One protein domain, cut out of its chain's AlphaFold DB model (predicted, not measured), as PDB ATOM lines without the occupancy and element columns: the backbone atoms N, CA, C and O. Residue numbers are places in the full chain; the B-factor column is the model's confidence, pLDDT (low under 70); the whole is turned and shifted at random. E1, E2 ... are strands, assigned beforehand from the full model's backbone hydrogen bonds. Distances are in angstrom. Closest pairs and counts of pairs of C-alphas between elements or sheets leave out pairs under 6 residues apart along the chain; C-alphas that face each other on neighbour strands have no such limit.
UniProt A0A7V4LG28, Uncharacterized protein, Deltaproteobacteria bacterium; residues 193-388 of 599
ATOM      1  N   ILE A 193     -10.356 -37.611  13.015       97.00
ATOM      2  CA  ILE A 193      -8.920 -37.643  12.779       97.00
ATOM      3  C   ILE A 193      -8.274 -37.787  14.143       97.00
ATOM      4  O   ILE A 193      -8.504 -36.953  15.011       97.00
ATOM      5  N   ASP A 194      -7.502 -38.848  14.326       96.56
ATOM      6  CA  ASP A 194      -6.808 -39.170  15.578       96.56
ATOM      7  C   ASP A 194      -5.320 -38.804  15.519       96.56
ATOM      8  O   ASP A 194      -4.626 -38.784  16.525       96.56
ATOM      9  N   ARG A 195      -4.780 -38.500  14.338       97.31
ATOM     10  CA  ARG A 195      -3.373 -38.125  14.197       97.31
ATOM     11  C   ARG A 195      -3.139 -37.313  12.949       97.31
ATOM     12  O   ARG A 195      -3.690 -37.633  11.902       97.31
ATOM     13  N   VAL A 196      -2.251 -36.327  13.025       98.06
ATOM     14  CA  VAL A 196      -1.785 -35.577  11.855       98.06
ATOM     15  C   VAL A 196      -0.265 -35.536  11.860       98.06
ATOM     16  O   VAL A 196       0.366 -34.895  12.698       98.06
ATOM     17  N   GLN A 197       0.329 -36.202  10.874       97.69
ATOM     18  CA  GLN A 197       1.754 -36.129  10.597       97.69
ATOM     19  C   GLN A 197       2.030 -35.045   9.558       97.69
ATOM     20  O   GLN A 197       1.505 -35.099   8.446       97.69
ATOM     21  N   LEU A 198       2.932 -34.115   9.876       97.81
ATOM     22  CA  LEU A 198       3.444 -33.154   8.901       97.81
ATOM     23  C   LEU A 198       4.717 -33.691   8.239       97.81
ATOM     24  O   LEU A 198       5.680 -34.071   8.918       97.81
ATOM     25  N   LEU A 199       4.714 -33.713   6.907       97.19
ATOM     26  CA  LEU A 199       5.753 -34.281   6.051       97.19
ATOM     27  C   LEU A 199       6.237 -33.260   5.007       97.19
ATOM     28  O   LEU A 199       5.471 -32.401   4.560       97.19
ATOM     29  N   PRO A 200       7.508 -33.345   4.580       96.38
ATOM     30  CA  PRO A 200       7.993 -32.544   3.465       96.38
ATOM     31  C   PRO A 200       7.312 -32.969   2.160       96.38
ATOM     32  O   PRO A 200       7.369 -34.133   1.773       96.38
ATOM     33  N   GLY A 201       6.712 -32.011   1.450       93.88
ATOM     34  CA  GLY A 201       6.274 -32.210   0.070       93.88
ATOM     35  C   GLY A 201       7.452 -32.217  -0.922       93.88
ATOM     36  O   GLY A 201       8.613 -32.158  -0.516       93.88
ATOM     37  N   PRO A 202       7.194 -32.202  -2.247       86.81
ATOM     38  CA  PRO A 202       8.226 -32.316  -3.294       86.81
ATOM     39  C   PRO A 202       9.367 -31.277  -3.268       86.81
ATOM     40  O   PRO A 202      10.373 -31.464  -3.947       86.81
ATOM     41  N   ALA A 203       9.218 -30.191  -2.505       85.31
ATOM     42  CA  ALA A 203      10.238 -29.166  -2.272       85.31
ATOM     43  C   ALA A 203      10.354 -28.765  -0.785       85.31
ATOM     44  O   ALA A 203      10.979 -27.758  -0.464       85.31
ATOM     45  N   GLY A 204       9.716 -29.514   0.117       89.25
ATOM     46  CA  GLY A 204       9.726 -29.219   1.545       89.25
ATOM     47  C   GLY A 204      11.000 -29.715   2.220       89.25
ATOM     48  O   GLY A 204      11.547 -30.757   1.855       89.25
ATOM     49  N   LYS A 205      11.460 -28.988   3.238       95.12
ATOM     50  CA  LYS A 205      12.533 -29.439   4.133       95.12
ATOM     51  C   LYS A 205      12.123 -29.184   5.577       95.12
ATOM     52  O   LYS A 205      12.011 -28.031   5.983       95.12
ATOM     53  N   ARG A 206      11.904 -30.261   6.338       96.56
ATOM     54  CA  ARG A 206      11.708 -30.197   7.793       96.56
ATOM     55  C   ARG A 206      13.067 -30.064   8.479       96.56
ATOM     56  O   ARG A 206      14.016 -30.746   8.086       96.56
ATOM     57  N   VAL A 207      13.139 -29.200   9.481       96.31
ATOM     58  CA  VAL A 207      14.324 -28.934  10.302       96.31
ATOM     59  C   VAL A 207      14.082 -29.497  11.703       96.31
ATOM     60  O   VAL A 207      12.943 -29.530  12.169       96.31
ATOM     61  N   ASP A 208      15.141 -29.998  12.339       96.19
ATOM     62  CA  ASP A 208      15.072 -30.468  13.725       96.19
ATOM     63  C   ASP A 208      14.786 -29.312  14.679       96.19
ATOM     64  O   ASP A 208      15.350 -28.227  14.532       96.19
ATOM     65  N   LEU A 209      13.944 -29.581  15.675       95.88
ATOM     66  CA  LEU A 209      13.690 -28.684  16.793       95.88
ATOM     67  C   LEU A 209      14.149 -29.326  18.094       95.88
ATOM     68  O   LEU A 209      13.902 -30.509  18.341       95.88
ATOM     69  N   LEU A 210      14.791 -28.512  18.921       96.62
ATOM     70  CA  LEU A 210      15.317 -28.888  20.220       96.62
ATOM     71  C   LEU A 210      14.679 -28.007  21.296       96.62
ATOM     72  O   LEU A 210      14.722 -26.783  21.201       96.62
ATOM     73  N   TRP A 211      14.115 -28.615  22.331       96.19
ATOM     74  CA  TRP A 211      13.819 -27.902  23.570       96.19
ATOM     75  C   TRP A 211      15.060 -27.906  24.454       96.19
ATOM     76  O   TRP A 211      15.723 -28.941  24.589       96.19
ATOM     77  N   ALA A 212      15.369 -26.747  25.034       93.12
ATOM     78  CA  ALA A 212      16.555 -26.564  25.859       93.12
ATOM     79  C   ALA A 212      16.418 -27.154  27.272       93.12
ATOM     80  O   ALA A 212      17.417 -27.439  27.932       93.12
ATOM     81  N   GLU A 213      15.183 -27.379  27.722       91.19
ATOM     82  CA  GLU A 213      14.863 -27.905  29.044       91.19
ATOM     83  C   GLU A 213      13.853 -29.062  28.930       91.19
ATOM     84  O   GLU A 213      12.969 -29.064  28.075       91.19
ATOM     85  N   MET A 214      13.944 -30.046  29.827       87.94
ATOM     86  CA  MET A 214      12.943 -31.114  29.969       87.94
ATOM     87  C   MET A 214      12.592 -31.269  31.438       87.94
ATOM     88  O   MET A 214      13.470 -31.481  32.273       87.94
ATOM     89  N   GLY A 215      11.301 -31.171  31.759       79.56
ATOM     90  CA  GLY A 215      10.818 -31.321  33.134       79.56
ATOM     91  C   GLY A 215      11.436 -30.307  34.104       79.56
ATOM     92  O   GLY A 215      11.656 -30.631  35.270       79.56
ATOM     93  N   GLY A 216      11.789 -29.115  33.608       80.88
ATOM     94  CA  GLY A 216      12.489 -28.077  34.369       80.88
ATOM     95  C   GLY A 216      13.945 -28.411  34.719       80.88
ATOM     96  O   GLY A 216      14.534 -27.744  35.568       80.88
ATOM     97  N   VAL A 217      14.526 -29.455  34.119       83.00
ATOM     98  CA  VAL A 217      15.947 -29.783  34.273       83.00
ATOM     99  C   VAL A 217      16.753 -29.010  33.236       83.00
ATOM    100  O   VAL A 217      16.572 -29.192  32.031       83.00
ATOM    101  N   GLU A 218      17.667 -28.177  33.732       79.19
ATOM    102  CA  GLU A 218      18.656 -27.464  32.920       79.19
ATOM    103  C   GLU A 218      19.506 -28.447  32.110       79.19
ATOM    104  O   GLU A 218      19.927 -29.492  32.619       79.19
ATOM    105  N   ASP A 219      19.739 -28.111  30.841       81.12
ATOM    106  CA  ASP A 219      20.462 -28.943  29.873       81.12
ATOM    107  C   ASP A 219      19.841 -30.350  29.716       81.12
ATOM    108  O   ASP A 219      20.494 -31.318  29.310       81.12
ATOM    109  N   GLY A 220      18.554 -30.472  30.059       86.00
ATOM    110  CA  GLY A 220      17.714 -31.643  29.854       86.00
ATOM    111  C   GLY A 220      17.158 -31.674  28.438       86.00
ATOM    112  O   GLY A 220      15.958 -31.757  28.255       86.00
ATOM    113  N   TRP A 221      18.006 -31.544  27.426       92.69
ATOM    114  CA  TRP A 221      17.584 -31.371  26.037       92.69
ATOM    115  C   TRP A 221      16.553 -32.408  25.566       92.69
ATOM    116  O   TRP A 221      16.730 -33.611  25.784       92.69
ATOM    117  N   TRP A 222      15.531 -31.964  24.829       94.56
ATOM    118  CA  TRP A 222      14.583 -32.859  24.159       94.56
ATOM    119  C   TRP A 222      14.501 -32.574  22.662       94.56
ATOM    120  O   TRP A 222      14.043 -31.517  22.228       94.56
ATOM    121  N   LEU A 223      14.978 -33.533  21.870       94.75
ATOM    122  CA  LEU A 223      14.929 -33.481  20.414       94.75
ATOM    123  C   LEU A 223      13.594 -34.043  19.933       94.75
ATOM    124  O   LEU A 223      13.334 -35.232  20.124       94.75
ATOM    125  N   PHE A 224      12.796 -33.227  19.247       91.44
ATOM    126  CA  PHE A 224      11.558 -33.714  18.649       91.44
ATOM    127  C   PHE A 224      11.836 -34.446  17.333       91.44
ATOM    128  O   PHE A 224      12.349 -33.832  16.389       91.44
ATOM    129  N   PRO A 225      11.495 -35.745  17.220       88.50
ATOM    130  CA  PRO A 225      11.785 -36.504  16.011       88.50
ATOM    131  C   PRO A 225      11.068 -35.925  14.784       88.50
ATOM    132  O   PRO A 225       9.884 -35.584  14.824       88.50
ATOM    133  N   ARG A 226      11.766 -35.840  13.643       89.06
ATOM    134  CA  ARG A 226      11.187 -35.308  12.388       89.06
ATOM    135  C   ARG A 226      10.044 -36.154  11.837       89.06
ATOM    136  O   ARG A 226       9.264 -35.670  11.024       89.06
ATOM    137  N   ASP A 227       9.999 -37.419  12.206       89.56
ATOM    138  CA  ASP A 227       8.993 -38.396  11.809       89.56
ATOM    139  C   ASP A 227       7.897 -38.573  12.863       89.56
ATOM    140  O   ASP A 227       6.934 -39.290  12.603       89.56
ATOM    141  N   ALA A 228       8.000 -37.894  14.011       91.06
ATOM    142  CA  ALA A 228       6.944 -37.889  15.009       91.06
ATOM    143  C   ALA A 228       5.793 -36.950  14.598       91.06
ATOM    144  O   ALA A 228       6.039 -35.873  14.015       91.06
ATOM    145  N   PRO A 229       4.543 -37.342  14.908       95.62
ATOM    146  CA  PRO A 229       3.371 -36.518  14.663       95.62
ATOM    147  C   PRO A 229       3.353 -35.384  15.686       95.62
ATOM    148  O   PRO A 229       3.467 -35.654  16.882       95.62
ATOM    149  N   PRO A 230       3.242 -34.117  15.253       96.31
ATOM    150  CA  PRO A 230       3.095 -33.004  16.187       96.31
ATOM    151  C   PRO A 230       1.715 -32.964  16.848       96.31
ATOM    152  O   PRO A 230       1.576 -32.360  17.900       96.31
ATOM    153  N   TRP A 231       0.718 -33.617  16.245       96.81
ATOM    154  CA  TRP A 231      -0.674 -33.596  16.679       96.81
ATOM    155  C   TRP A 231      -1.229 -35.021  16.710       96.81
ATOM    156  O   TRP A 231      -1.090 -35.759  15.722       96.81
ATOM    157  N   GLY A 232      -1.869 -35.397  17.812       95.56
ATOM    158  CA  GLY A 232      -2.540 -36.680  17.975       95.56
ATOM    159  C   GLY A 232      -3.730 -36.567  18.913       95.56
ATOM    160  O   GLY A 232      -3.886 -35.571  19.593       95.56
ATOM    161  N   LEU A 233      -4.577 -37.577  18.924       94.44
ATOM    162  CA  LEU A 233      -5.515 -37.874  19.982       94.44
ATOM    163  C   LEU A 233      -5.151 -39.281  20.419       94.44
ATOM    164  O   LEU A 233      -5.141 -40.206  19.610       94.44
ATOM    165  N   ASP A 234      -4.810 -39.422  21.682       88.69
ATOM    166  CA  ASP A 234      -4.555 -40.701  22.305       88.69
ATOM    167  C   ASP A 234      -5.363 -40.724  23.615       88.69
ATOM    168  O   ASP A 234      -6.103 -39.791  23.948       88.69
ATOM    169  N   ARG A 235      -5.324 -41.857  24.310       88.50
ATOM    170  CA  ARG A 235      -5.956 -41.990  25.619       88.50
ATOM    171  C   ARG A 235      -4.919 -41.736  26.705       88.50
ATOM    172  O   ARG A 235      -3.984 -42.531  26.832       88.50
ATOM    173  N   ASP A 236      -5.196 -40.769  27.565       86.38
ATOM    174  CA  ASP A 236      -4.444 -40.511  28.789       86.38
ATOM    175  C   ASP A 236      -4.321 -41.757  29.686       86.38
ATOM    176  O   ASP A 236      -5.231 -42.592  29.793       86.38
ATOM    177  N   ALA A 237      -3.231 -41.857  30.458       85.06
ATOM    178  CA  ALA A 237      -3.094 -42.914  31.470       85.06
ATOM    179  C   ALA A 237      -4.174 -42.852  32.564       85.06
ATOM    180  O   ALA A 237      -4.519 -43.886  33.146       85.06
ATOM    181  N   ALA A 238      -4.675 -41.654  32.876       88.31
ATOM    182  CA  ALA A 238      -5.679 -41.447  33.917       88.31
ATOM    183  C   ALA A 238      -7.101 -41.814  33.462       88.31
ATOM    184  O   ALA A 238      -7.994 -41.996  34.297       88.31
ATOM    185  N   GLU A 239      -7.322 -41.934  32.155       89.94
ATOM    186  CA  GLU A 239      -8.639 -42.185  31.596       89.94
ATOM    187  C   GLU A 239      -9.060 -43.657  31.691       89.94
ATOM    188  O   GLU A 239      -8.246 -44.583  31.597       89.94
ATOM    189  N   PRO A 240     -10.367 -43.923  31.871       92.25
ATOM    190  CA  PRO A 240     -10.862 -45.287  31.945       92.25
ATOM    191  C   PRO A 240     -10.783 -45.980  30.570       92.25
ATOM    192  O   PRO A 240     -10.872 -45.327  29.532       92.25
ATOM    193  N   PRO A 241     -10.746 -47.329  30.523       90.06
ATOM    194  CA  PRO A 241     -10.613 -48.077  29.267       90.06
ATOM    195  C   PRO A 241     -11.715 -47.863  28.224       90.06
ATOM    196  O   PRO A 241     -11.555 -48.300  27.091       90.06
ATOM    197  N   ALA A 242     -12.845 -47.272  28.619       91.25
ATOM    198  CA  ALA A 242     -13.952 -46.960  27.722       91.25
ATOM    199  C   ALA A 242     -13.712 -45.695  26.881       91.25
ATOM    200  O   ALA A 242     -14.406 -45.527  25.881       91.25
ATOM    201  N   ALA A 243     -12.770 -44.835  27.281       91.94
ATOM    202  CA  ALA A 243     -12.340 -43.697  26.484       91.94
ATOM    203  C   ALA A 243     -11.498 -44.186  25.293       91.94
ATOM    204  O   ALA A 243     -10.701 -45.121  25.429       91.94
ATOM    205  N   VAL A 244     -11.704 -43.566  24.136       93.44
ATOM    206  CA  VAL A 244     -11.095 -43.923  22.842       93.44
ATOM    207  C   VAL A 244     -10.648 -42.653  22.127       93.44
ATOM    208  O   VAL A 244     -10.987 -41.569  22.582       93.44
ATOM    209  N   ASP A 245      -9.940 -42.753  21.007       91.38
ATOM    210  CA  ASP A 245      -9.255 -41.614  20.375       91.38
ATOM    211  C   ASP A 245     -10.167 -40.427  20.025       91.38
ATOM    212  O   ASP A 245      -9.712 -39.296  20.008       91.38
ATOM    213  N   LEU A 246     -11.466 -40.629  19.774       95.06
ATOM    214  CA  LEU A 246     -12.377 -39.530  19.412       95.06
ATOM    215  C   LEU A 246     -13.338 -39.101  20.522       95.06
ATOM    216  O   LEU A 246     -14.025 -38.085  20.363       95.06
ATOM    217  N   GLU A 247     -13.450 -39.889  21.594       95.44
ATOM    218  CA  GLU A 247     -14.466 -39.699  22.631       95.44
ATOM    219  C   GLU A 247     -13.948 -40.012  24.036       95.44
ATOM    220  O   GLU A 247     -13.284 -41.026  24.281       95.44
ATOM    221  N   LEU A 248     -14.354 -39.169  24.987       95.00
ATOM    222  CA  LEU A 248     -14.249 -39.471  26.408       95.00
ATOM    223  C   LEU A 248     -15.194 -40.625  26.766       95.00
ATOM    224  O   LEU A 248     -16.118 -40.969  26.033       95.00
ATOM    225  N   ALA A 249     -14.995 -41.232  27.933       93.38
ATOM    226  CA  ALA A 249     -15.755 -42.416  28.337       93.38
ATOM    227  C   ALA A 249     -17.267 -42.200  28.519       93.38
ATOM    228  O   ALA A 249     -18.016 -43.176  28.566       93.38
ATOM    229  N   ASP A 250     -17.719 -40.952  28.639       92.81
ATOM    230  CA  ASP A 250     -19.137 -40.582  28.667       92.81
ATOM    231  C   ASP A 250     -19.736 -40.365  27.261       92.81
ATOM    232  O   ASP A 250     -20.921 -40.053  27.132       92.81
ATOM    233  N   GLY A 251     -18.933 -40.551  26.209       92.56
ATOM    234  CA  GLY A 251     -19.307 -40.352  24.814       92.56
ATOM    235  C   GLY A 251     -19.253 -38.895  24.357       92.56
ATOM    236  O   GLY A 251     -19.705 -38.600  23.249       92.56
ATOM    237  N   THR A 252     -18.751 -37.958  25.163       94.19
ATOM    238  CA  THR A 252     -18.489 -36.595  24.680       94.19
ATOM    239  C   THR A 252     -17.289 -36.580  23.723       94.19
ATOM    240  O   THR A 252     -16.369 -37.387  23.889       94.19
ATOM    241  N   PRO A 253     -17.280 -35.710  22.692       95.06
ATOM    242  CA  PRO A 253     -16.125 -35.572  21.808       95.06
ATOM    243  C   PRO A 253     -14.885 -35.139  22.587       95.06
ATOM    244  O   PRO A 253     -14.987 -34.302  23.488       95.06
ATOM    245  N   ARG A 254     -13.714 -35.666  22.220       94.81
ATOM    246  CA  ARG A 254     -12.455 -35.162  22.777       94.81
ATOM    247  C   ARG A 254     -12.172 -33.731  22.315       94.81
ATOM    248  O   ARG A 254     -12.379 -33.437  21.135       94.81
ATOM    249  N   PRO A 255     -11.658 -32.861  23.202       96.12
ATOM    250  CA  PRO A 255     -11.060 -31.598  22.789       96.12
ATOM    251  C   PRO A 255      -9.908 -31.839  21.808       96.12
ATOM    252  O   PRO A 255      -9.166 -32.807  21.945       96.12
ATOM    253  N   LEU A 256      -9.753 -30.953  20.825       96.56
ATOM    254  CA  LEU A 256      -8.635 -31.024  19.887       96.56
ATOM    255  C   LEU A 256      -7.381 -30.376  20.509       96.56
ATOM    256  O   LEU A 256      -7.509 -29.295  21.092       96.56
ATOM    257  N   PRO A 257      -6.180 -30.964  20.335       97.38
ATOM    258  CA  PRO A 257      -4.941 -30.413  20.860       97.38
ATOM    259  C   PRO A 257      -4.687 -28.977  20.402       97.38
ATOM    260  O   PRO A 257      -4.693 -28.686  19.198       97.38
ATOM    261  N   ALA A 258      -4.412 -28.093  21.360       96.94
ATOM    262  CA  ALA A 258      -4.064 -26.698  21.103       96.94
ATOM    263  C   ALA A 258      -2.547 -26.530  20.909       96.94
ATOM    264  O   ALA A 258      -1.780 -27.297  21.488       96.94
ATOM    265  N   PRO A 259      -2.066 -25.539  20.137       97.25
ATOM    266  CA  PRO A 259      -0.634 -25.250  20.045       97.25
ATOM    267  C   PRO A 259       0.031 -25.092  21.417       97.25
ATOM    268  O   PRO A 259      -0.473 -24.374  22.277       97.25
ATOM    269  N   TRP A 260       1.178 -25.743  21.610       96.25
ATOM    270  CA  TRP A 260       1.975 -25.582  22.821       96.25
ATOM    271  C   TRP A 260       2.700 -24.229  22.827       96.25
ATOM    272  O   TRP A 260       3.403 -23.885  21.869       96.25
ATOM    273  N   ASP A 261       2.521 -23.466  23.907       94.94
ATOM    274  CA  ASP A 261       3.042 -22.100  24.040       94.94
ATOM    275  C   ASP A 261       4.346 -21.999  24.850       94.94
ATOM    276  O   ASP A 261       5.060 -21.009  24.699       94.94
ATOM    277  N   ASP A 262       4.701 -22.990  25.682       94.44
ATOM    278  CA  ASP A 262       5.996 -22.969  26.376       94.44
ATOM    279  C   ASP A 262       7.127 -23.368  25.416       94.44
ATOM    280  O   ASP A 262       7.182 -24.452  24.833       94.44
ATOM    281  N   LEU A 263       8.060 -22.445  25.241       94.00
ATOM    282  CA  LEU A 263       9.158 -22.578  24.299       94.00
ATOM    283  C   LEU A 263      10.383 -23.267  24.911       94.00
ATOM    284  O   LEU A 263      11.270 -23.693  24.174       94.00
ATOM    285  N   ARG A 264      10.455 -23.367  26.245       91.25
ATOM    286  CA  ARG A 264      11.633 -23.894  26.950       91.25
ATOM    287  C   ARG A 264      11.540 -25.372  27.229       91.25
ATOM    288  O   ARG A 264      12.538 -26.070  27.062       91.25
ATOM    289  N   SER A 265      10.349 -25.841  27.589       92.88
ATOM    290  CA  SER A 265      10.094 -27.248  27.873       92.88
ATOM    291  C   SER A 265       8.989 -27.819  26.983       92.88
ATOM    292  O   SER A 265       8.050 -27.094  26.652       92.88
ATOM    293  N   PRO A 266       9.089 -29.086  26.538       94.06
ATOM    294  CA  PRO A 266       7.975 -29.748  25.875       94.06
ATOM    295  C   PRO A 266       6.909 -30.104  26.922       94.06
ATOM    296  O   PRO A 266       7.245 -30.313  28.094       94.06
ATOM    297  N   PRO A 267       5.634 -30.233  26.527       94.25
ATOM    298  CA  PRO A 267       4.629 -30.753  27.431       94.25
ATOM    299  C   PRO A 267       4.897 -32.253  27.634       94.25
ATOM    300  O   PRO A 267       5.217 -32.974  26.685       94.25
ATOM    301  N   LEU A 268       4.835 -32.712  28.884       91.12
ATOM    302  CA  LEU A 268       5.210 -34.074  29.257       91.12
ATOM    303  C   LEU A 268       3.986 -34.897  29.643       91.12
ATOM    304  O   LEU A 268       3.168 -34.437  30.437       91.12
ATOM    305  N   ASP A 269       3.947 -36.132  29.153       87.12
ATOM    306  CA  ASP A 269       2.965 -37.147  29.522       87.12
ATOM    307  C   ASP A 269       3.686 -38.445  29.915       87.12
ATOM    308  O   ASP A 269       4.480 -39.001  29.154       87.12
ATOM    309  N   GLU A 270       3.417 -38.935  31.127       82.75
ATOM    310  CA  GLU A 270       3.981 -40.191  31.633       82.75
ATOM    311  C   GLU A 270       3.396 -41.431  30.931       82.75
ATOM    312  O   GLU A 270       3.995 -42.510  30.998       82.75
ATOM    313  N   ALA A 271       2.232 -41.304  30.286       79.75
ATOM    314  CA  ALA A 271       1.585 -42.370  29.526       79.75
ATOM    315  C   ALA A 271       2.195 -42.541  28.128       79.75
ATOM    316  O   ALA A 271       2.251 -43.661  27.605       79.75
ATOM    317  N   SER A 272       2.662 -41.442  27.538       82.75
ATOM    318  CA  SER A 272       3.246 -41.407  26.207       82.75
ATOM    319  C   SER A 272       4.575 -42.162  26.133       82.75
ATOM    320  O   SER A 272       5.469 -42.038  26.972       82.75
ATOM    321  N   VAL A 273       4.747 -42.947  25.065       80.38
ATOM    322  CA  VAL A 273       5.948 -43.773  24.838       80.38
ATOM    323  C   VAL A 273       7.212 -42.923  24.677       80.38
ATOM    324  O   VAL A 273       8.300 -43.370  25.044       80.38
ATOM    325  N   ASP A 274       7.084 -41.718  24.119       79.44
ATOM    326  CA  ASP A 274       8.184 -40.760  23.959       79.44
ATOM    327  C   ASP A 274       8.200 -39.671  25.044       79.44
ATOM    328  O   ASP A 274       9.060 -38.788  25.010       79.44
ATOM    329  N   GLY A 275       7.296 -39.770  26.026       85.56
ATOM    330  CA  GLY A 275       7.170 -38.850  27.150       85.56
ATOM    331  C   GLY A 275       6.554 -37.496  26.800       85.56
ATOM    332  O   GLY A 275       6.452 -36.657  27.690       85.56
ATOM    333  N   ALA A 276       6.184 -37.256  25.538       87.94
ATOM    334  CA  ALA A 276       5.581 -36.001  25.110       87.94
ATOM    335  C   ALA A 276       4.056 -36.096  25.088       87.94
ATOM    336  O   ALA A 276       3.501 -37.043  24.523       87.94
ATOM    337  N   GLU A 277       3.417 -35.076  25.649       91.94
ATOM    338  CA  GLU A 277       1.972 -34.877  25.597       91.94
ATOM    339  C   GLU A 277       1.576 -34.369  24.204       91.94
ATOM    340  O   GLU A 277       2.078 -33.341  23.737       91.94
ATOM    341  N   ARG A 278       0.701 -35.109  23.523       91.19
ATOM    342  CA  ARG A 278       0.244 -34.814  22.158       91.19
ATOM    343  C   ARG A 278      -1.264 -34.832  21.986       91.19
ATOM    344  O   ARG A 278      -1.724 -34.347  20.952       91.19
ATOM    345  N   ASP A 279      -1.998 -35.399  22.939       90.00
ATOM    346  CA  ASP A 279      -3.458 -35.467  22.903       90.00
ATOM    347  C   ASP A 279      -4.107 -34.192  23.449       90.00
ATOM    348  O   ASP A 279      -5.208 -33.816  23.044       90.00
ATOM    349  N   THR A 280      -3.358 -33.459  24.270       94.25
ATOM    350  CA  THR A 280      -3.761 -32.156  24.792       94.25
ATOM    351  C   THR A 280      -3.080 -31.009  24.043       94.25
ATOM    352  O   THR A 280      -3.670 -29.935  23.869       94.25
ATOM    353  N   PHE A 281      -1.855 -31.223  23.548       96.25
ATOM    354  CA  PHE A 281      -1.055 -30.174  22.913       96.25
ATOM    355  C   PHE A 281      -0.511 -30.546  21.532       96.25
ATOM    356  O   PHE A 281      -0.077 -31.661  21.276       96.25
ATOM    357  N   ASN A 282      -0.473 -29.562  20.636       96.38
ATOM    358  CA  ASN A 282       0.177 -29.658  19.341       96.38
ATOM    359  C   ASN A 282       1.594 -29.091  19.414       96.38
ATOM    360  O   ASN A 282       1.790 -27.903  19.697       96.38
ATOM    361  N   LEU A 283       2.578 -29.931  19.119       96.88
ATOM    362  CA  LEU A 283       3.984 -29.564  19.196       96.88
ATOM    363  C   LEU A 283       4.419 -28.750  17.966       96.88
ATOM    364  O   LEU A 283       4.088 -29.106  16.830       96.88
ATOM    365  N   PRO A 284       5.201 -27.671  18.140       97.56
ATOM    366  CA  PRO A 284       5.702 -26.901  17.015       97.56
ATOM    367  C   PRO A 284       6.626 -27.723  16.110       97.56
ATOM    368  O   PRO A 284       7.315 -28.651  16.533       97.56
ATOM    369  N   THR A 285       6.692 -27.329  14.840       98.06
ATOM    370  CA  THR A 285       7.627 -27.895  13.853       98.06
ATOM    371  C   THR A 285       8.379 -26.791  13.122       98.06
ATOM    372  O   THR A 285       7.818 -25.726  12.881       98.06
ATOM    373  N   ALA A 286       9.636 -27.032  12.738       98.06
ATOM    374  CA  ALA A 286      10.427 -26.086  11.951       98.06
ATOM    375  C   ALA A 286      10.674 -26.583  10.531       98.06
ATOM    376  O   ALA A 286      10.803 -27.782  10.262       98.06
ATOM    377  N   TRP A 287      10.759 -25.634   9.611       98.25
ATOM    378  CA  TRP A 287      10.808 -25.894   8.183       98.25
ATOM    379  C   TRP A 287      11.580 -24.790   7.474       98.25
ATOM    380  O   TRP A 287      11.472 -23.619   7.831       98.25
ATOM    381  N   SER A 288      12.298 -25.132   6.406       98.25
ATOM    382  CA  SER A 288      12.873 -24.099   5.541       98.25
ATOM    383  C   SER A 288      11.761 -23.243   4.928       98.25
ATOM    384  O   SER A 288      10.788 -23.783   4.391       98.25
ATOM    385  N   ALA A 289      11.914 -21.924   4.980       98.25
ATOM    386  CA  ALA A 289      10.984 -20.969   4.399       98.25
ATOM    387  C   ALA A 289      10.728 -21.276   2.912       98.25
ATOM    388  O   ALA A 289      11.633 -21.651   2.164       98.25
ATOM    389  N   GLY A 290       9.470 -21.165   2.490       97.50
ATOM    390  CA  GLY A 290       9.020 -21.542   1.149       97.50
ATOM    391  C   GLY A 290       8.734 -23.039   0.965       97.50
ATOM    392  O   GLY A 290       8.362 -23.451  -0.134       97.50
ATOM    393  N   SER A 291       8.861 -23.866   2.013       97.75
ATOM    394  CA  SER A 291       8.542 -25.298   1.941       97.75
ATOM    395  C   SER A 291       7.077 -25.544   1.576       97.75
ATOM    396  O   SER A 291       6.171 -24.954   2.160       97.75
ATOM    397  N   ILE A 292       6.846 -26.478   0.651       97.81
ATOM    398  CA  ILE A 292       5.531 -27.094   0.438       97.81
ATOM    399  C   ILE A 292       5.386 -28.255   1.415       97.81
ATOM    400  O   ILE A 292       6.248 -29.137   1.468       97.81
ATOM    401  N   LEU A 293       4.296 -28.246   2.172       97.94
ATOM    402  CA  LEU A 293       4.004 -29.226   3.213       97.94
ATOM    403  C   LEU A 293       2.937 -30.214   2.743       97.94
ATOM    404  O   LEU A 293       1.992 -29.842   2.036       97.94
ATOM    405  N   GLU A 294       3.096 -31.458   3.178       98.00
ATOM    406  CA  GLU A 294       2.063 -32.485   3.181       98.00
ATOM    407  C   GLU A 294       1.623 -32.750   4.620       98.00
ATOM    408  O   GLU A 294       2.446 -32.763   5.535       98.00
ATOM    409  N   ALA A 295       0.328 -32.959   4.820       98.06
ATOM    410  CA  ALA A 295      -0.237 -33.398   6.084       98.06
ATOM    411  C   ALA A 295      -0.950 -34.727   5.851       98.06
ATOM    412  O   ALA A 295      -1.888 -34.799   5.052       98.06
ATOM    413  N   THR A 296      -0.484 -35.774   6.523       98.19
ATOM    414  CA  THR A 296      -1.100 -37.099   6.505       98.19
ATOM    415  C   THR A 296      -1.904 -37.269   7.781       98.19
ATOM    416  O   THR A 296      -1.328 -37.380   8.862       98.19
ATOM    417  N   ALA A 297      -3.224 -37.270   7.642       98.06
ATOM    418  CA  ALA A 297      -4.156 -37.533   8.722       98.06
ATOM    419  C   ALA A 297      -4.489 -39.026   8.786       98.06
ATOM    420  O   ALA A 297      -4.788 -39.636   7.756       98.06
ATOM    421  N   SER A 298      -4.437 -39.604   9.982       97.81
ATOM    422  CA  SER A 298      -5.029 -40.908  10.280       97.81
ATOM    423  C   SER A 298      -6.511 -40.720  10.592       97.81
ATOM    424  O   SER A 298      -6.908 -39.718  11.188       97.81
ATOM    425  N   LEU A 299      -7.333 -41.629  10.078       97.44
ATOM    426  CA  LEU A 299      -8.786 -41.555  10.150       97.44
ATOM    427  C   LEU A 299      -9.291 -42.559  11.177       97.44
ATOM    428  O   LEU A 299      -8.983 -43.747  11.084       97.44
ATOM    429  N   SER A 300     -10.130 -42.105  12.099       96.38
ATOM    430  CA  SER A 300     -10.727 -42.952  13.131       96.38
ATOM    431  C   SER A 300     -12.243 -42.828  13.112       96.38
ATOM    432  O   SER A 300     -12.800 -41.810  12.705       96.38
ATOM    433  N   SER A 301     -12.911 -43.886  13.552       96.62
ATOM    434  CA  SER A 301     -14.358 -43.924  13.769       96.62
ATOM    435  C   SER A 301     -14.686 -44.576  15.113       96.62
ATOM    436  O   SER A 301     -15.728 -45.219  15.272       96.62
ATOM    437  N   ASP A 302     -13.749 -44.500  16.053       94.12
ATOM    438  CA  ASP A 302     -13.892 -45.092  17.371       94.12
ATOM    439  C   ASP A 302     -14.868 -44.275  18.214       94.12
ATOM    440  O   ASP A 302     -14.835 -43.045  18.224       94.12
ATOM    441  N   VAL A 303     -15.747 -44.973  18.930       92.88
ATOM    442  CA  VAL A 303     -16.689 -44.367  19.878       92.88
ATOM    443  C   VAL A 303     -16.583 -45.050  21.230       92.88
ATOM    444  O   VAL A 303     -16.177 -46.216  21.325       92.88
ATOM    445  N   ALA A 304     -16.938 -44.327  22.289       91.19
ATOM    446  CA  ALA A 304     -16.787 -44.818  23.648       91.19
ATOM    447  C   ALA A 304     -17.534 -46.150  23.843       91.19
ATOM    448  O   ALA A 304     -18.723 -46.286  23.547       91.19
ATOM    449  N   GLY A 305     -16.818 -47.169  24.326       85.75
ATOM    450  CA  GLY A 305     -17.363 -48.516  24.535       85.75
ATOM    451  C   GLY A 305     -17.589 -49.363  23.271       85.75
ATOM    452  O   GLY A 305     -18.000 -50.519  23.406       85.75
ATOM    453  N   LEU A 306     -17.294 -48.852  22.069       85.00
ATOM    454  CA  LEU A 306     -17.385 -49.601  20.812       85.00
ATOM    455  C   LEU A 306     -16.277 -49.164  19.819       85.00
ATOM    456  O   LEU A 306     -16.556 -48.417  18.880       85.00
ATOM    457  N   PRO A 307     -15.020 -49.628  19.988       75.69
ATOM    458  CA  PRO A 307     -13.930 -49.346  19.044       75.69
ATOM    459  C   PRO A 307     -14.279 -49.798  17.618       75.69
ATOM    460  O   PRO A 307     -14.833 -50.885  17.428       75.69
ATOM    461  N   GLY A 308     -14.007 -48.955  16.623       77.50
ATOM    462  CA  GLY A 308     -14.430 -49.111  15.228       77.50
ATOM    463  C   GLY A 308     -15.944 -49.023  15.001       77.50
ATOM    464  O   GLY A 308     -16.415 -49.204  13.881       77.50
ATOM    465  N   GLY A 309     -16.723 -48.767  16.052       85.56
ATOM    466  CA  GLY A 309     -18.178 -48.851  16.055       85.56
ATOM    467  C   GLY A 309     -18.903 -47.752  15.293       85.56
ATOM    468  O   GLY A 309     -20.087 -47.909  15.008       85.56
ATOM    469  N   GLY A 310     -18.217 -46.651  14.979       92.12
ATOM    470  CA  GLY A 310     -18.763 -45.521  14.233       92.12
ATOM    471  C   GLY A 310     -18.513 -45.547  12.729       92.12
ATOM    472  O   GLY A 310     -18.834 -44.568  12.056       92.12
ATOM    473  N   ALA A 311     -17.918 -46.620  12.208       93.94
ATOM    474  CA  ALA A 311     -17.580 -46.740  10.797       93.94
ATOM    475  C   ALA A 311     -18.833 -46.696   9.899       93.94
ATOM    476  O   ALA A 311     -19.821 -47.357  10.233       93.94
ATOM    477  N   PRO A 312     -18.784 -46.020   8.735       93.12
ATOM    478  CA  PRO A 312     -19.819 -46.155   7.712       93.12
ATOM    479  C   PRO A 312     -19.953 -47.621   7.269       93.12
ATOM    480  O   PRO A 312     -18.978 -48.234   6.828       93.12
ATOM    481  N   ALA A 313     -21.144 -48.200   7.402       93.81
ATOM    482  CA  ALA A 313     -21.430 -49.593   7.072       93.81
ATOM    483  C   ALA A 313     -22.123 -49.740   5.713       93.81
ATOM    484  O   ALA A 313     -21.868 -50.713   4.998       93.81
ATOM    485  N   SER A 314     -23.004 -48.801   5.356       93.31
ATOM    486  CA  SER A 314     -23.753 -48.824   4.091       93.31
ATOM    487  C   SER A 314     -23.519 -47.596   3.215       93.31
ATOM    488  O   SER A 314     -23.812 -47.650   2.019       93.31
ATOM    489  N   THR A 315     -22.969 -46.521   3.776       96.06
ATOM    490  CA  THR A 315     -22.672 -45.282   3.056       96.06
ATOM    491  C   THR A 315     -21.201 -45.178   2.657       96.06
ATOM    492  O   THR A 315     -20.305 -45.707   3.313       96.06
ATOM    493  N   GLU A 316     -20.935 -44.495   1.543       97.06
ATOM    494  CA  GLU A 316     -19.578 -44.110   1.159       97.06
ATOM    495  C   GLU A 316     -19.298 -42.713   1.708       97.06
ATOM    496  O   GLU A 316     -20.079 -41.793   1.464       97.06
ATOM    497  N   VAL A 317     -18.175 -42.544   2.406       97.69
ATOM    498  CA  VAL A 317     -17.719 -41.250   2.928       97.69
ATOM    499  C   VAL A 317     -16.344 -40.926   2.351       97.69
ATOM    500  O   VAL A 317     -15.502 -41.814   2.182       97.69
ATOM    501  N   ARG A 318     -16.098 -39.653   2.039       97.81
ATOM    502  CA  ARG A 318     -14.781 -39.159   1.621       97.81
ATOM    503  C   ARG A 318     -14.416 -37.866   2.326       97.81
ATOM    504  O   ARG A 318     -15.287 -37.077   2.684       97.81
ATOM    505  N   VAL A 319     -13.118 -37.651   2.474       98.06
ATOM    506  CA  VAL A 319     -12.529 -36.419   2.993       98.06
ATOM    507  C   VAL A 319     -12.349 -35.435   1.842       98.06
ATOM    508  O   VAL A 319     -11.950 -35.818   0.743       98.06
ATOM    509  N   LEU A 320     -12.613 -34.158   2.096       97.12
ATOM    510  CA  LEU A 320     -12.331 -33.059   1.180       97.12
ATOM    511  C   LEU A 320     -11.047 -32.329   1.577       97.12
ATOM    512  O   LEU A 320     -10.685 -32.259   2.750       97.12
ATOM    513  N   ALA A 321     -10.371 -31.742   0.590       92.81
ATOM    514  CA  ALA A 321      -9.219 -30.887   0.847       92.81
ATOM    515  C   ALA A 321      -9.628 -29.617   1.613       92.81
ATOM    516  O   ALA A 321     -10.630 -28.977   1.287       92.81
ATOM    517  N   SER A 322      -8.800 -29.214   2.575       93.50
ATOM    518  CA  SER A 322      -8.889 -27.899   3.214       93.50
ATOM    519  C   SER A 322      -8.606 -26.788   2.187       93.50
ATOM    520  O   SER A 322      -7.785 -27.003   1.286       93.50
ATOM    521  N   PRO A 323      -9.196 -25.582   2.309       94.88
ATOM    522  CA  PRO A 323      -8.816 -24.434   1.484       94.88
ATOM    523  C   PRO A 323      -7.294 -24.214   1.449       94.88
ATOM    524  O   PRO A 323      -6.620 -24.332   2.472       94.88
ATOM    525  N   GLY A 324      -6.746 -23.918   0.265       96.62
ATOM    526  CA  GLY A 324      -5.298 -23.762   0.056       96.62
ATOM    527  C   GLY A 324      -4.504 -25.077   0.032       96.62
ATOM    528  O   GLY A 324      -3.270 -25.056  -0.006       96.62
ATOM    529  N   THR A 325      -5.191 -26.221   0.047       97.88
ATOM    530  CA  THR A 325      -4.596 -27.554  -0.084       97.88
ATOM    531  C   THR A 325      -5.291 -28.362  -1.179       97.88
ATOM    532  O   THR A 325      -6.382 -28.025  -1.634       97.88
ATOM    533  N   ARG A 326      -4.668 -29.469  -1.584       97.44
ATOM    534  CA  ARG A 326      -5.248 -30.483  -2.469       97.44
ATOM    535  C   ARG A 326      -5.029 -31.879  -1.903       97.44
ATOM    536  O   ARG A 326      -3.996 -32.133  -1.289       97.44
ATOM    537  N   LEU A 327      -5.946 -32.801  -2.170       97.56
ATOM    538  CA  LEU A 327      -5.757 -34.213  -1.829       97.56
ATOM    539  C   LEU A 327      -4.638 -34.838  -2.671       97.56
ATOM    540  O   LEU A 327      -4.476 -34.549  -3.860       97.56
ATOM    541  N   VAL A 328      -3.871 -35.728  -2.049       96.81
ATOM    542  CA  VAL A 328      -2.924 -36.619  -2.719       96.81
ATOM    543  C   VAL A 328      -3.608 -37.982  -2.870       96.81
ATOM    544  O   VAL A 328      -3.463 -38.858  -2.025       96.81
ATOM    545  N   GLY A 329      -4.393 -38.144  -3.940       94.00
ATOM    546  CA  GLY A 329      -5.205 -39.343  -4.198       94.00
ATOM    547  C   GLY A 329      -6.712 -39.095  -4.056       94.00
ATOM    548  O   GLY A 329      -7.161 -37.959  -4.169       94.00
ATOM    549  N   GLU A 330      -7.484 -40.164  -3.832       84.94
ATOM    550  CA  GLU A 330      -8.962 -40.162  -3.884       84.94
ATOM    551  C   GLU A 330      -9.659 -39.852  -2.538       84.94
ATOM    552  O   GLU A 330     -10.879 -39.758  -2.486       84.94
ATOM    553  N   GLY A 331      -8.912 -39.692  -1.440       93.25
ATOM    554  CA  GLY A 331      -9.442 -39.294  -0.124       93.25
ATOM    555  C   GLY A 331     -10.614 -40.106   0.466       93.25
ATOM    556  O   GLY A 331     -11.428 -39.494   1.158       93.25
ATOM    557  N   PRO A 332     -10.770 -41.429   0.233       96.88
ATOM    558  CA  PRO A 332     -11.862 -42.179   0.850       96.88
ATOM    559  C   PRO A 332     -11.696 -42.211   2.372       96.88
ATOM    560  O   PRO A 332     -10.579 -42.338   2.878       96.88
ATOM    561  N   PHE A 333     -12.808 -42.145   3.100       96.81
ATOM    562  CA  PHE A 333     -12.788 -42.347   4.538       96.81
ATOM    563  C   PHE A 333     -12.818 -43.843   4.843       96.81
ATOM    564  O   PHE A 333     -13.809 -44.527   4.590       96.81
ATOM    565  N   VAL A 334     -11.713 -44.354   5.378       95.94
ATOM    566  CA  VAL A 334     -11.586 -45.743   5.825       95.94
ATOM    567  C   VAL A 334     -11.066 -45.702   7.259       95.94
ATOM    568  O   VAL A 334      -9.980 -45.159   7.454       95.94
ATOM    569  N   PRO A 335     -11.788 -46.248   8.252       93.25
ATOM    570  CA  PRO A 335     -11.299 -46.326   9.629       93.25
ATOM    571  C   PRO A 335      -9.940 -47.034   9.716       93.25
ATOM    572  O   PRO A 335      -9.741 -48.085   9.102       93.25
ATOM    573  N   GLY A 336      -8.992 -46.438  10.441       94.19
ATOM    574  CA  GLY A 336      -7.584 -46.847  10.501       94.19
ATOM    575  C   GLY A 336      -6.784 -46.568   9.218       94.19
ATOM    576  O   GLY A 336      -5.609 -46.926   9.122       94.19
ATOM    577  N   GLY A 337      -7.415 -45.977   8.203       96.62
ATOM    578  CA  GLY A 337      -6.781 -45.515   6.976       96.62
ATOM    579  C   GLY A 337      -6.115 -44.152   7.153       96.62
ATOM    580  O   GLY A 337      -6.171 -43.536   8.212       96.62
ATOM    581  N   THR A 338      -5.485 -43.664   6.086       97.81
ATOM    582  CA  THR A 338      -4.877 -42.328   6.075       97.81
ATOM    583  C   THR A 338      -5.314 -41.538   4.852       97.81
ATOM    584  O   THR A 338      -5.561 -42.101   3.783       97.81
ATOM    585  N   VAL A 339      -5.376 -40.221   5.006       98.00
ATOM    586  CA  VAL A 339      -5.555 -39.264   3.917       98.00
ATOM    587  C   VAL A 339      -4.407 -38.267   3.940       98.00
ATOM    588  O   VAL A 339      -4.003 -37.796   4.999       98.00
ATOM    589  N   THR A 340      -3.880 -37.922   2.770       98.19
ATOM    590  CA  THR A 340      -2.825 -36.915   2.653       98.19
ATOM    591  C   THR A 340      -3.348 -35.708   1.894       98.19
ATOM    592  O   THR A 340      -3.849 -35.835   0.773       98.19
ATOM    593  N   VAL A 341      -3.190 -34.525   2.480       98.12
ATOM    594  CA  VAL A 341      -3.365 -33.241   1.795       98.12
ATOM    595  C   VAL A 341      -2.008 -32.590   1.575       98.12
ATOM    596  O   VAL A 341      -1.085 -32.743   2.370       98.12
ATOM    597  N   ARG A 342      -1.875 -31.847   0.481       98.19
ATOM    598  CA  ARG A 342      -0.689 -31.065   0.147       98.19
ATOM    599  C   ARG A 342      -1.078 -29.607   0.015       98.19
ATOM    600  O   ARG A 342      -1.999 -29.288  -0.731       98.19
ATOM    601  N   SER A 343      -0.341 -28.736   0.685       98.12
ATOM    602  CA  SER A 343      -0.453 -27.290   0.495       98.12
ATOM    603  C   SER A 343      -0.171 -26.892  -0.965       98.12
ATOM    604  O   SER A 343       0.725 -27.431  -1.620       98.12
ATOM    605  N   GLU A 344      -0.974 -25.984  -1.518       96.94
ATOM    606  CA  GLU A 344      -0.796 -25.505  -2.897       96.94
ATOM    607  C   GLU A 344       0.299 -24.441  -2.998       96.94
ATOM    608  O   GLU A 344       1.017 -24.360  -3.995       96.94
ATOM    609  N   THR A 345       0.437 -23.653  -1.935       96.94
ATOM    610  CA  THR A 345       1.506 -22.679  -1.716       96.94
ATOM    611  C   THR A 345       2.172 -22.973  -0.379       96.94
ATOM    612  O   THR A 345       1.632 -23.726   0.428       96.94
ATOM    613  N   SER A 346       3.359 -22.419  -0.140       97.38
ATOM    614  CA  SER A 346       4.009 -22.612   1.153       97.38
ATOM    615  C   SER A 346       3.188 -21.932   2.253       97.38
ATOM    616  O   SER A 346       2.987 -20.720   2.159       97.38
ATOM    617  N   PRO A 347       2.760 -22.650   3.309       97.50
ATOM    618  CA  PRO A 347       2.122 -22.018   4.465       97.50
ATOM    619  C   PRO A 347       3.104 -21.159   5.286       97.50
ATOM    620  O   PRO A 347       2.690 -20.451   6.194       97.50
ATOM    621  N   ILE A 348       4.400 -21.199   4.967       97.00
ATOM    622  CA  ILE A 348       5.504 -20.526   5.665       97.00
ATOM    623  C   ILE A 348       6.483 -19.927   4.638       97.00
ATOM    624  O   ILE A 348       7.604 -20.411   4.472       97.00
ATOM    625  N   PRO A 349       6.074 -18.894   3.883       97.38
ATOM    626  CA  PRO A 349       6.868 -18.352   2.776       97.38
ATOM    627  C   PRO A 349       8.171 -17.655   3.205       97.38
ATOM    628  O   PRO A 349       9.040 -17.439   2.362       97.38
ATOM    629  N   ALA A 350       8.312 -17.302   4.485       98.38
ATOM    630  CA  ALA A 350       9.417 -16.522   5.041       98.38
ATOM    631  C   ALA A 350       9.835 -17.046   6.428       98.38
ATOM    632  O   ALA A 350       9.257 -18.017   6.921       98.38
ATOM    633  N   VAL A 351      10.837 -16.417   7.056       98.62
ATOM    634  CA  VAL A 351      11.167 -16.669   8.468       98.62
ATOM    635  C   VAL A 351      10.114 -15.993   9.347       98.62
ATOM    636  O   VAL A 351      10.008 -14.769   9.360       98.62
ATOM    637  N   GLN A 352       9.281 -16.801  10.005       98.31
ATOM    638  CA  GLN A 352       8.130 -16.365  10.802       98.31
ATOM    639  C   GLN A 352       7.539 -17.531  11.602       98.31
ATOM    640  O   GLN A 352       7.839 -18.696  11.329       98.31
ATOM    641  N   ARG A 353       6.638 -17.212  12.533       98.25
ATOM    642  CA  ARG A 353       5.749 -18.174  13.189       98.25
ATOM    643  C   ARG A 353       4.383 -18.150  12.505       98.25
ATOM    644  O   ARG A 353       3.823 -17.079  12.296       98.25
ATOM    645  N   VAL A 354       3.839 -19.318  12.177       98.25
ATOM    646  CA  VAL A 354       2.500 -19.469  11.588       98.25
ATOM    647  C   VAL A 354       1.738 -20.556  12.315       98.25
ATOM    648  O   VAL A 354       2.231 -21.673  12.425       98.25
ATOM    649  N   ASP A 355       0.504 -20.265  12.706       98.19
ATOM    650  CA  ASP A 355      -0.446 -21.288  13.129       98.19
ATOM    651  C   ASP A 355      -1.294 -21.695  11.908       98.19
ATOM    652  O   ASP A 355      -2.229 -21.010  11.489       98.19
ATOM    653  N   TRP A 356      -0.905 -22.796  11.259       98.12
ATOM    654  CA  TRP A 356      -1.538 -23.302  10.043       98.12
ATOM    655  C   TRP A 356      -2.757 -24.157  10.383       98.12
ATOM    656  O   TRP A 356      -2.631 -25.237  10.960       98.12
ATOM    657  N   THR A 357      -3.945 -23.680  10.007       98.31
ATOM    658  CA  THR A 357      -5.204 -24.401  10.234       98.31
ATOM    659  C   THR A 357      -5.542 -25.308   9.051       98.31
ATOM    660  O   THR A 357      -5.635 -24.848   7.911       98.31
ATOM    661  N   LEU A 358      -5.774 -26.588   9.333       98.25
ATOM    662  CA  LEU A 358      -6.308 -27.572   8.397       98.25
ATOM    663  C   LEU A 358      -7.764 -27.861   8.753       98.25
ATOM    664  O   LEU A 358      -8.061 -28.289   9.865       98.25
ATOM    665  N   VAL A 359      -8.667 -27.627   7.801       98.06
ATOM    666  CA  VAL A 359     -10.098 -27.895   7.962       98.06
ATOM    667  C   VAL A 359     -10.467 -29.143   7.175       98.06
ATOM    668  O   VAL A 359     -10.461 -29.147   5.943       98.06
ATOM    669  N   TRP A 360     -10.825 -30.191   7.898       97.81
ATOM    670  CA  TRP A 360     -11.200 -31.488   7.364       97.81
ATOM    671  C   TRP A 360     -12.716 -31.560   7.252       97.81
ATOM    672  O   TRP A 360     -13.436 -31.513   8.251       97.81
ATOM    673  N   ARG A 361     -13.199 -31.619   6.012       97.81
ATOM    674  CA  ARG A 361     -14.625 -31.715   5.684       97.81
ATOM    675  C   ARG A 361     -14.915 -33.055   5.043       97.81
ATOM    676  O   ARG A 361     -14.010 -33.679   4.484       97.81
ATOM    677  N   PHE A 362     -16.178 -33.454   5.071       98.19
ATOM    678  CA  PHE A 362     -16.600 -34.746   4.559       98.19
ATOM    679  C   PHE A 362     -17.772 -34.601   3.598       98.19
ATOM    680  O   PHE A 362     -18.591 -33.689   3.708       98.19
ATOM    681  N   GLU A 363     -17.853 -35.531   2.657       97.94
ATOM    682  CA  GLU A 363     -19.057 -35.781   1.873       97.94
ATOM    683  C   GLU A 363     -19.456 -37.237   2.047       97.94
ATOM    684  O   GLU A 363     -18.594 -38.109   2.188       97.94
ATOM    685  N   ALA A 364     -20.757 -37.495   1.990       97.69
ATOM    686  CA  ALA A 364     -21.322 -38.829   2.044       97.69
ATOM    687  C   ALA A 364     -22.234 -39.078   0.843       97.69
ATOM    688  O   ALA A 364     -22.809 -38.149   0.268       97.69
ATOM    689  N   ARG A 365     -22.383 -40.347   0.469       95.75
ATOM    690  CA  ARG A 365     -23.390 -40.786  -0.498       95.75
ATOM    691  C   ARG A 365     -23.857 -42.206  -0.234       95.75
ATOM    692  O   ARG A 365     -23.119 -43.036   0.296       95.75
ATOM    693  N   GLN A 366     -25.059 -42.508  -0.711       94.25
ATOM    694  CA  GLN A 366     -25.450 -43.891  -0.969       94.25
ATOM    695  C   GLN A 366     -24.624 -44.456  -2.142       94.25
ATOM    696  O   GLN A 366     -24.228 -43.688  -3.031       94.25
ATOM    697  N   PRO A 367     -24.381 -45.776  -2.211       93.25
ATOM    698  CA  PRO A 367     -23.682 -46.390  -3.336       93.25
ATOM    699  C   PRO A 367     -24.316 -46.015  -4.687       93.25
ATOM    700  O   PRO A 367     -25.474 -46.321  -4.961       93.25
ATOM    701  N   GLY A 368     -23.549 -45.330  -5.542       90.81
ATOM    702  CA  GLY A 368     -24.011 -44.844  -6.851       90.81
ATOM    703  C   GLY A 368     -24.814 -43.533  -6.841       90.81
ATOM    704  O   GLY A 368     -25.176 -43.056  -7.916       90.81
ATOM    705  N   GLY A 369     -25.064 -42.939  -5.671       93.12
ATOM    706  CA  GLY A 369     -25.724 -41.640  -5.514       93.12
ATOM    707  C   GLY A 369     -24.796 -40.429  -5.720       93.12
ATOM    708  O   GLY A 369     -23.590 -40.587  -5.972       93.12
ATOM    709  N   PRO A 370     -25.343 -39.201  -5.628       95.50
ATOM    710  CA  PRO A 370     -24.551 -37.975  -5.621       95.50
ATOM    711  C   PRO A 370     -23.801 -37.819  -4.293       95.50
ATOM    712  O   PRO A 370     -24.268 -38.275  -3.254       95.50
ATOM    713  N   TRP A 371     -22.642 -37.161  -4.326       96.50
ATOM    714  CA  TRP A 371     -21.944 -36.742  -3.110       96.50
ATOM    715  C   TRP A 371     -22.641 -35.531  -2.502       96.50
ATOM    716  O   TRP A 371     -22.884 -34.551  -3.207       96.50
ATOM    717  N   VAL A 372     -22.936 -35.607  -1.206       96.75
ATOM    718  CA  VAL A 372     -23.595 -34.546  -0.444       96.75
ATOM    719  C   VAL A 372     -22.697 -34.154   0.736       96.75
ATOM    720  O   VAL A 372     -22.173 -35.050   1.405       96.75
ATOM    721  N   PRO A 373     -22.479 -32.853   1.006       97.06
ATOM    722  CA  PRO A 373     -21.696 -32.405   2.156       97.06
ATOM    723  C   PRO A 373     -22.274 -32.887   3.487       97.06
ATOM    724  O   PRO A 373     -23.470 -32.749   3.736       97.06
ATOM    725  N   VAL A 374     -21.407 -33.400   4.357       97.56
ATOM    726  CA  VAL A 374     -21.736 -33.669   5.760       97.56
ATOM    727  C   VAL A 374     -21.598 -32.352   6.543       97.56
ATOM    728  O   VAL A 374     -20.541 -31.725   6.444       97.56
ATOM    729  N   PRO A 375     -22.621 -31.903   7.299       96.81
ATOM    730  CA  PRO A 375     -22.525 -30.712   8.137       96.81
ATOM    731  C   PRO A 375     -21.438 -30.847   9.207       96.81
ATOM    732  O   PRO A 375     -21.238 -31.919   9.776       96.81
ATOM    733  N   GLY A 376     -20.763 -29.736   9.494       97.31
ATOM    734  CA  GLY A 376     -19.635 -29.686  10.419       97.31
ATOM    735  C   GLY A 376     -18.277 -30.011   9.784       97.31
ATOM    736  O   GLY A 376     -18.149 -30.282   8.586       97.31
ATOM    737  N   ALA A 377     -17.226 -29.902  10.590       97.94
ATOM    738  CA  ALA A 377     -15.845 -30.154  10.194       97.94
ATOM    739  C   ALA A 377     -14.970 -30.467  11.415       97.94
ATOM    740  O   ALA A 377     -15.396 -30.321  12.556       97.94
ATOM    741  N   ILE A 378     -13.718 -30.846  11.163       97.88
ATOM    742  CA  ILE A 378     -12.657 -30.882  12.178       97.88
ATOM    743  C   ILE A 378     -11.621 -29.834  11.785       97.88
ATOM    744  O   ILE A 378     -11.178 -29.820  10.637       97.88
ATOM    745  N   ALA A 379     -11.226 -28.960  12.707       97.94
ATOM    746  CA  ALA A 379     -10.199 -27.951  12.463       97.94
ATOM    747  C   ALA A 379      -8.974 -28.212  13.349       97.94
ATOM    748  O   ALA A 379      -9.033 -28.021  14.559       97.94
ATOM    749  N   THR A 380      -7.856 -28.629  12.753       97.94
ATOM    750  CA  THR A 380      -6.588 -28.825  13.473       97.94
ATOM    751  C   THR A 380      -5.663 -27.632  13.230       97.94
ATOM    752  O   THR A 380      -5.533 -27.166  12.098       97.94
ATOM    753  N   VAL A 381      -5.021 -27.112  14.279       98.00
ATOM    754  CA  VAL A 381      -4.158 -25.914  14.204       98.00
ATOM    755  C   VAL A 381      -2.721 -26.300  14.495       98.00
ATOM    756  O   VAL A 381      -2.450 -26.727  15.609       98.00
ATOM    757  N   HIS A 382      -1.803 -26.124  13.539       98.00
ATOM    758  CA  HIS A 382      -0.397 -26.534  13.641       98.00
ATOM    759  C   HIS A 382       0.565 -25.351  13.703       98.00
ATOM    760  O   HIS A 382       0.626 -24.566  12.760       98.00
ATOM    761  N   ARG A 383       1.384 -25.274  14.758       98.38
ATOM    762  CA  ARG A 383       2.428 -24.251  14.873       98.38
ATOM    763  C   ARG A 383       3.650 -24.606  14.032       98.38
ATOM    764  O   ARG A 383       4.308 -25.629  14.239       98.38
ATOM    765  N   LEU A 384       3.952 -23.743  13.073       98.44
ATOM    766  CA  LEU A 384       5.063 -23.862  12.141       98.44
ATOM    767  C   LEU A 384       6.037 -22.700  12.346       98.44
ATOM    768  O   LEU A 384       5.630 -21.538  12.359       98.44
ATOM    769  N   TYR A 385       7.326 -23.008  12.404       98.62
ATOM    770  CA  TYR A 385       8.402 -22.030  12.316       98.62
ATOM    771  C   TYR A 385       9.073 -22.113  10.946       98.62
ATOM    772  O   TYR A 385       9.587 -23.161  10.547       98.62
ATOM    773  N   GLY A 386       9.070 -20.998  10.222       98.50
ATOM    774  CA  GLY A 386       9.905 -20.811   9.044       98.50
ATOM    775  C   GLY A 386      11.322 -20.420   9.460       98.50
ATOM    776  O   GLY A 386      11.497 -19.469  10.214       98.50
ATOM    777  N   VAL A 387      12.328 -21.126   8.949       98.62
ATOM    778  CA  VAL A 387      13.761 -20.829   9.133       98.62
ATOM    779  C   VAL A 387      14.462 -20.739   7.774       98.62
ATOM    780  O   VAL A 387      13.907 -21.167   6.762       98.62
ATOM    781  N   VAL A 388      15.679 -20.198   7.707       98.56
ATOM    782  CA  VAL A 388      16.438 -20.153   6.440       98.56
ATOM    783  C   VAL A 388      16.817 -21.569   6.000       98.56
ATOM    784  O   VAL A 388      16.650 -21.943   4.837       98.56
TER     785      VAL A 388
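This is residues 193 to 388 of the 599 residues of an uncharacterized protein of Deltaproteobacteria bacterium (UniProt A0A7V4LG28). With little regular structure, two twisted four-stranded sheets, the antiparallel E1 E5 E8 E7 and the mixed, curled E4 E10 E9 E6, lie partly face to face, with hairpin E2 and E3 at one end and unnamed residues 225 to 284 along one side. The printed part has 196 residues, 71 in ten named strands, E1 to E10 in chain order: all strand. It is compact, radius of gyration of the C-alphas 17.7 A, and flat, 58 by 42 by 21 A.

E1, residues 193 to 200, begins at C-alpha (-8.920, -37.643, 12.779). Then come E2 209 to 214, E3 217 to 224, E4 285 to 288, E5 293 to 300, E6 316 to 320, E7 325 to 327, E8 338 to 343, E9 353 to 365, 39.3 A long, and E10 378 to 387, 28.4 A, ending at C-alpha (13.761, -20.829, 9.133).

E1 and E5 are antiparallel at 160 degrees, N 197 and O 296 2.9 A apart. Hairpin E9 and E10 has N 356 and O 382 at 2.8 A.

The printed part has no cut; no printed residue is under 70 in pLDDT. The link E3 to E4 is long.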